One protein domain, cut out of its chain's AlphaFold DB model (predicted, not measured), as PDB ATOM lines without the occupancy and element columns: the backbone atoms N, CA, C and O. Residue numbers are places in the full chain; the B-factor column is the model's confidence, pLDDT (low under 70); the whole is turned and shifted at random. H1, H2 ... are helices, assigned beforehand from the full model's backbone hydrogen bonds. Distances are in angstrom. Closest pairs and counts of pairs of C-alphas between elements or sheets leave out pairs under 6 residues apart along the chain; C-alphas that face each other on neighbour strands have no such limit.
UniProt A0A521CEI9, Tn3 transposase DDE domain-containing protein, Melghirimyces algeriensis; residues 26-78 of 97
ATOM      1  N   GLN A  26      50.396  64.269 -29.912       69.06
ATOM      2  CA  GLN A  26      50.442  63.376 -31.063       69.06
ATOM      3  C   GLN A  26      49.474  62.220 -30.786       69.06
ATOM      4  O   GLN A  26      49.865  61.234 -30.164       69.06
ATOM      5  N   PRO A  27      48.197  62.358 -31.189       76.44
ATOM      6  CA  PRO A  27      47.148  61.378 -30.899       76.44
ATOM      7  C   PRO A  27      47.494  59.953 -31.346       76.44
ATOM      8  O   PRO A  27      47.174  59.002 -30.646       76.44
ATOM      9  N   GLU A  28      48.213  59.804 -32.462       76.56
ATOM     10  CA  GLU A  28      48.670  58.501 -32.963       76.56
ATOM     11  C   GLU A  28      49.673  57.828 -32.005       76.56
ATOM     12  O   GLU A  28      49.554  56.637 -31.718       76.56
ATOM     13  N   GLU A  29      50.628  58.581 -31.442       74.75
ATOM     14  CA  GLU A  29      51.555  58.051 -30.426       74.75
ATOM     15  C   GLU A  29      50.800  57.672 -29.137       74.75
ATOM     16  O   GLU A  29      51.136  56.679 -28.486       74.75
ATOM     17  N   GLN A  30      49.752  58.430 -28.785       75.25
ATOM     18  CA  GLN A  30      48.893  58.136 -27.634       75.25
ATOM     19  C   GLN A  30      48.098  56.844 -27.812       75.25
ATOM     20  O   GLN A  30      48.051  56.017 -26.900       75.25
ATOM     21  N   GLU A  31      47.516  56.646 -28.991       81.38
ATOM     22  CA  GLU A  31      46.770  55.440 -29.330       81.38
ATOM     23  C   GLU A  31      47.662  54.194 -29.258       81.38
ATOM     24  O   GLU A  31      47.311  53.224 -28.585       81.38
ATOM     25  N   ILE A  32      48.857  54.244 -29.858       82.56
ATOM     26  CA  ILE A  32      49.822  53.136 -29.807       82.56
ATOM     27  C   ILE A  32      50.196  52.808 -28.358       82.56
ATOM     28  O   ILE A  32      50.194  51.641 -27.970       82.56
ATOM     29  N   ALA A  33      50.481  53.819 -27.538       78.81
ATOM     30  CA  ALA A  33      50.852  53.612 -26.143       78.81
ATOM     31  C   ALA A  33      49.724  52.952 -25.327       78.81
ATOM     32  O   ALA A  33      49.989  52.037 -24.543       78.81
ATOM     33  N   ILE A  34      48.469  53.363 -25.538       82.62
ATOM     34  CA  ILE A  34      47.292  52.759 -24.895       82.62
ATOM     35  C   ILE A  34      47.109  51.304 -25.354       82.62
ATOM     36  O   ILE A  34      46.878  50.420 -24.527       82.62
ATOM     37  N   LEU A  35      47.265  51.021 -26.651       87.12
ATOM     38  CA  LEU A  35      47.179  49.661 -27.189       87.12
ATOM     39  C   LEU A  35      48.279  48.752 -26.623       87.12
ATOM     40  O   LEU A  35      47.997  47.629 -26.199       87.12
ATOM     41  N   CYS A  36      49.520  49.238 -26.556       84.81
ATOM     42  CA  CYS A  36      50.629  48.518 -25.933       84.81
ATOM     43  C   CYS A  36      50.371  48.257 -24.443       84.81
ATOM     44  O   CYS A  36      50.619  47.149 -23.966       84.81
ATOM     45  N   LEU A  37      49.832  49.238 -23.714       82.94
ATOM     46  CA  LEU A  37      49.460  49.078 -22.309       82.94
ATOM     47  C   LEU A  37      48.413  47.970 -22.133       82.94
ATOM     48  O   LEU A  37      48.596  47.082 -21.299       82.94
ATOM     49  N   HIS A  38      47.351  47.974 -22.939       85.19
ATOM     50  CA  HIS A  38      46.331  46.926 -22.900       85.19
ATOM     51  C   HIS A  38      46.890  45.543 -23.243       85.19
ATOM     52  O   HIS A  38      46.533  44.555 -22.596       85.19
ATOM     53  N   LEU A  39      47.798  45.458 -24.215       89.38
ATOM     54  CA  LEU A  39      48.470  44.204 -24.542       89.38
ATOM     55  C   LEU A  39      49.260  43.672 -23.338       89.38
ATOM     56  O   LEU A  39      49.104  42.510 -22.968       89.38
ATOM     57  N   LEU A  40      50.056  44.523 -22.689       86.44
ATOM     58  CA  LEU A  40      50.852  44.140 -21.522       86.44
ATOM     59  C   LEU A  40      49.981  43.748 -20.319       86.44
ATOM     60  O   LEU A  40      50.288  42.762 -19.649       86.44
ATOM     61  N   GLN A  41      48.870  44.450 -20.077       85.31
ATOM     62  CA  GLN A  41      47.880  44.057 -19.065       85.31
ATOM     63  C   GLN A  41      47.329  42.650 -19.335       85.31
ATOM     64  O   GLN A  41      47.283  41.819 -18.427       85.31
ATOM     65  N   ASN A  42      46.949  42.363 -20.585       90.25
ATOM     66  CA  ASN A  42      46.442  41.049 -20.975       90.25
ATOM     67  C   ASN A  42      47.505  39.961 -20.791       90.25
ATOM     68  O   ASN A  42      47.203  38.893 -20.257       90.25
ATOM     69  N   CYS A  43      48.757  40.236 -21.168       91.12
ATOM     70  CA  CYS A  43      49.875  39.324 -20.939       91.12
ATOM     71  C   CYS A  43      50.087  39.041 -19.444       91.12
ATOM     72  O   CYS A  43      50.245  37.880 -19.064       91.12
ATOM     73  N   LEU A  44      50.042  40.067 -18.587       89.38
ATOM     74  CA  LEU A  44      50.172  39.922 -17.135       89.38
ATOM     75  C   LEU A  44      49.065  39.036 -16.559       89.38
ATOM     76  O   LEU A  44      49.354  38.067 -15.854       89.38
ATOM     77  N   VAL A  45      47.806  39.321 -16.900       92.62
ATOM     78  CA  VAL A  45      46.650  38.530 -16.449       92.62
ATOM     79  C   VAL A  45      46.772  37.080 -16.906       92.62
ATOM     80  O   VAL A  45      46.538  36.158 -16.119       92.62
ATOM     81  N   TYR A  46      47.172  36.863 -18.158       94.38
ATOM     82  CA  TYR A  46      47.330  35.529 -18.723       94.38
ATOM     83  C   TYR A  46      48.421  34.728 -18.002       94.38
ATOM     84  O   TYR A  46      48.164  33.622 -17.521       94.38
ATOM     85  N   MET A  47      49.610  35.311 -17.842       93.56
ATOM     86  CA  MET A  47      50.728  34.667 -17.147       93.56
ATOM     87  C   MET A  47      50.388  34.359 -15.689       93.56
ATOM     88  O   MET A  47      50.654  33.256 -15.209       93.56
ATOM     89  N   ASN A  48      49.745  35.291 -14.988       94.50
ATOM     90  CA  ASN A  48      49.326  35.076 -13.607       94.50
ATOM     91  C   ASN A  48      48.274  33.977 -13.487       94.50
ATOM     92  O   ASN A  48      48.357  33.151 -12.579       94.50
ATOM     93  N   THR A  49      47.332  33.908 -14.429       95.19
ATOM     94  CA  THR A  49      46.339  32.828 -14.480       95.19
ATOM     95  C   THR A  49      47.017  31.470 -14.638       95.19
ATOM     96  O   THR A  49      46.714  30.550 -13.879       95.19
ATOM     97  N   LEU A  50      47.982  31.345 -15.556       95.88
ATOM     98  CA  LEU A  50      48.736  30.100 -15.741       95.88
ATOM     99  C   LEU A  50      49.528  29.712 -14.487       95.88
ATOM    100  O   LEU A  50      49.528  28.541 -14.102       95.88
ATOM    101  N   LYS A  51      50.170  30.677 -13.820       93.56
ATOM    102  CA  LYS A  51      50.926  30.440 -12.577       93.56
ATOM    103  C   LYS A  51      50.022  29.971 -11.441       93.56
ATOM    104  O   LYS A  51      50.348  28.991 -10.778       93.56
ATOM    105  N   ILE A  52      48.871  30.618 -11.251       93.50
ATOM    106  CA  ILE A  52      47.877  30.210 -10.251       93.50
ATOM    107  C   ILE A  52      47.379  28.797 -10.563       93.50
ATOM    108  O   ILE A  52      47.397  27.934  -9.691       93.50
ATOM    109  N   GLN A  53      46.999  28.520 -11.812       93.81
ATOM    110  CA  GLN A  53      46.567  27.181 -12.223       93.81
ATOM    111  C   GLN A  53      47.646  26.121 -11.992       93.81
ATOM    112  O   GLN A  53      47.317  24.994 -11.630       93.81
ATOM    113  N   HIS A  54      48.919  26.458 -12.212       94.50
ATOM    114  CA  HIS A  54      50.039  25.563 -11.954       94.50
ATOM    115  C   HIS A  54      50.184  25.256 -10.460       94.50
ATOM    116  O   HIS A  54      50.170  24.084 -10.094       94.50
ATOM    117  N   LEU A  55      50.221  26.281  -9.602       92.25
ATOM    118  CA  LEU A  55      50.308  26.114  -8.145       92.25
ATOM    119  C   LEU A  55      49.126  25.309  -7.595       92.25
ATOM    120  O   LEU A  55      49.301  24.389  -6.803       92.25
ATOM    121  N   LEU A  56      47.915  25.575  -8.090       92.44
ATOM    122  CA  LEU A  56      46.714  24.836  -7.707       92.44
ATOM    123  C   LEU A  56      46.679  23.391  -8.223       92.44
ATOM    124  O   LEU A  56      45.727  22.678  -7.915       92.44
ATOM    125  N   LYS A  57      47.644  22.921  -9.024       93.44
ATOM    126  CA  LYS A  57      47.787  21.483  -9.323       93.44
ATOM    127  C   LYS A  57      48.496  20.731  -8.204       93.44
ATOM    128  O   LYS A  57      48.306  19.520  -8.093       93.44
ATOM    129  N   GLU A  58      49.269  21.420  -7.377       94.94
ATOM    130  CA  GLU A  58      49.974  20.817  -6.255       94.94
ATOM    131  C   GLU A  58      48.996  20.491  -5.122       94.94
ATOM    132  O   GLU A  58      48.158  21.302  -4.719       94.94
ATOM    133  N   LYS A  59      49.097  19.266  -4.597       90.56
ATOM    134  CA  LYS A  59      48.188  18.752  -3.565       90.56
ATOM    135  C   LYS A  59      48.252  19.575  -2.270       90.56
ATOM    136  O   LYS A  59      47.211  19.846  -1.683       90.56
ATOM    137  N   SER A  60      49.446  20.032  -1.889       93.88
ATOM    138  CA  SER A  60      49.692  20.892  -0.721       93.88
ATOM    139  C   SER A  60      48.835  22.158  -0.740       93.88
ATOM    140  O   SER A  60      48.160  22.463   0.241       93.88
ATOM    141  N   TRP A  61      48.812  22.871  -1.868       92.56
ATOM    142  CA  TRP A  61      48.028  24.095  -2.019       92.56
ATOM    143  C   TRP A  61      46.528  23.816  -2.028       92.56
ATOM    144  O   TRP A  61      45.780  24.517  -1.351       92.56
ATOM    145  N   ARG A  62      46.075  22.757  -2.713       87.56
ATOM    146  CA  ARG A  62      44.649  22.381  -2.721       87.56
ATOM    147  C   ARG A  62      44.101  22.047  -1.339       87.56
ATOM    148  O   ARG A  62      42.955  22.375  -1.065       87.56
ATOM    149  N   GLU A  63      44.891  21.371  -0.511       91.06
ATOM    150  CA  GLU A  63      44.471  20.955   0.833       91.06
ATOM    151  C   GLU A  63      44.563  22.090   1.857       91.06
ATOM    152  O   GLU A  63      43.860  22.062   2.862       91.06
ATOM    153  N   THR A  64      45.400  23.098   1.596       93.19
ATOM    154  CA  THR A  64      45.579  24.252   2.489       93.19
ATOM    155  C   THR A  64      44.531  25.342   2.255       93.19
ATOM    156  O   THR A  64      44.153  26.034   3.197       93.19
ATOM    157  N   MET A  65      44.068  25.526   1.013       93.12
ATOM    158  CA  MET A  65      43.158  26.621   0.673       93.12
ATOM    159  C   MET A  65      41.729  26.399   1.176       93.12
ATOM    160  O   MET A  65      41.130  25.338   0.995       93.12
ATOM    161  N   THR A  66      41.148  27.459   1.728       95.44
ATOM    162  CA  THR A  66      39.735  27.531   2.107       95.44
ATOM    163  C   THR A  66      38.873  28.053   0.950       95.44
ATOM    164  O   THR A  66      39.387  28.683   0.018       95.44
ATOM    165  N   PRO A  67      37.542  27.846   0.977       93.94
ATOM    166  CA  PRO A  67      36.634  28.449   0.001       93.94
ATOM    167  C   PRO A  67      36.777  29.974  -0.108       93.94
ATOM    168  O   PRO A  67      36.577  30.533  -1.185       93.94
ATOM    169  N   GLU A  68      37.092  30.651   0.995       94.81
ATOM    170  CA  GLU A  68      37.347  32.089   1.065       94.81
ATOM    171  C   GLU A  68      38.590  32.466   0.253       94.81
ATOM    172  O   GLU A  68      38.532  33.407  -0.540       94.81
ATOM    173  N   ASP A  69      39.670  31.692   0.376       92.75
ATOM    174  CA  ASP A  69      40.916  31.930  -0.357       92.75
ATOM    175  C   ASP A  69      40.716  31.779  -1.868       92.75
ATOM    176  O   ASP A  69      41.164  32.623  -2.645       92.75
ATOM    177  N   PHE A  70      39.973  30.753  -2.299       91.44
ATOM    178  CA  PHE A  70      39.643  30.563  -3.715       91.44
ATOM    179  C   PHE A  70      38.844  31.736  -4.295       91.44
ATOM    180  O   PHE A  70      39.064  32.106  -5.448       91.44
ATOM    181  N   ARG A  71      37.943  32.345  -3.511       91.31
ATOM    182  CA  ARG A  71      37.189  33.541  -3.933       91.31
ATOM    183  C   ARG A  71      38.054  34.799  -3.978       91.31
ATOM    184  O   ARG A  71      37.731  35.718  -4.724       91.31
ATOM    185  N   ALA A  72      39.121  34.847  -3.185       90.44
ATOM    186  CA  ALA A  72      40.050  35.970  -3.140       90.44
ATOM    187  C   ALA A  72      41.133  35.912  -4.233       90.44
ATOM    188  O   ALA A  72      41.810  36.916  -4.467       90.44
ATOM    189  N   LEU A  73      41.309  34.769  -4.913       91.25
ATOM    190  CA  LEU A  73      42.282  34.632  -5.996       91.25
ATOM    191  C   LEU A  73      42.031  35.661  -7.101       91.25
ATOM    192  O   LEU A  73      40.940  35.766  -7.660       91.25
ATOM    193  N   SER A  74      43.090  36.386  -7.460       90.62
ATOM    194  CA  SER A  74      43.061  37.361  -8.542       90.62
ATOM    195  C   SER A  74      44.323  37.255  -9.395       90.62
ATOM    196  O   SER A  74      45.430  37.263  -8.850       90.62
ATOM    197  N   PRO A  75      44.197  37.223 -10.733       91.25
ATOM    198  CA  PRO A  75      45.345  37.287 -11.629       91.25
ATOM    199  C   PRO A  75      45.923  38.709 -11.748       91.25
ATOM    200  O   PRO A  75      46.875  38.912 -12.489       91.25
ATOM    201  N   LEU A  76      45.381  39.702 -11.035       87.69
ATOM    202  CA  LEU A  76      45.828  41.102 -11.080       87.69
ATOM    203  C   LEU A  76      46.964  41.413 -10.089       87.69
ATOM    204  O   LEU A  76      47.174  42.563  -9.716       87.69
ATOM    205  N   ILE A  77      47.686  40.396  -9.624       84.69
ATOM    206  CA  ILE A  77      48.840  40.566  -8.738       84.69
ATOM    207  C   ILE A  77      50.091  40.947  -9.544       84.69
ATOM    208  O   ILE A  77      50.476  40.249 -10.474       84.69
ATOM    209  N   TYR A  78      50.770  42.033  -9.180       81.88
ATOM    210  CA  TYR A  78      51.979  42.500  -9.886       81.88
ATOM    211  C   TYR A  78      53.188  42.702  -8.965       81.88
ATOM    212  O   TYR A  78      54.285  42.949  -9.449       81.88
TER     213      TYR A  78
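AT A GLANCE: This is residues 26 to 78 of the 97 residues of the protein "Tn3 transposase DDE domain-containing protein" of Melghirimyces algeriensis (UniProt A0A521CEI9). One long straight helix, H1, makes the length of the model, and beyond its last residue the chain hooks round through two short helices, H2 and H3, and folds back beside the later part of H1. Residues 26 to 40, of which 27 to 40 belong to H1, stick out free of this hook. The printed part has 53 residues, with three named helices in the order H1, H2, H3 and no named strand: all helix. It is extended, with a radius of gyration of the C-alphas of 16.2 A, and spans 53 by 19 by 11 A.

IN THESE COORDINATES: H1, residues 27 to 55, runs 42.1 A from C-alpha 27 at (47.148, 61.378, -30.899). H2 is residues 59 to 64, 8.6 A. H3, residues 67 to 72, 8.8 A, ends at C-alpha 72 at (40.050, 35.970, -3.140).

HOW THE PARTS SIT: H1 and H2 are close but not clearly touching; their closest C-alphas, those of Leu 55 and Trp 61, are 6.8 A apart. Their lines are about perpendicular, at 84 degrees. H3 is apart from both. In H1, H2 and H3 every O i to N i+4 pair is within hydrogen-bond range.

THE WHOLE: The C-alphas farthest apart, those of Gln 26 and Glu 63, are 53.4 A apart. The printed part has no cut, and both links between helices are tight. Residue 26 alone has pLDDT under 70.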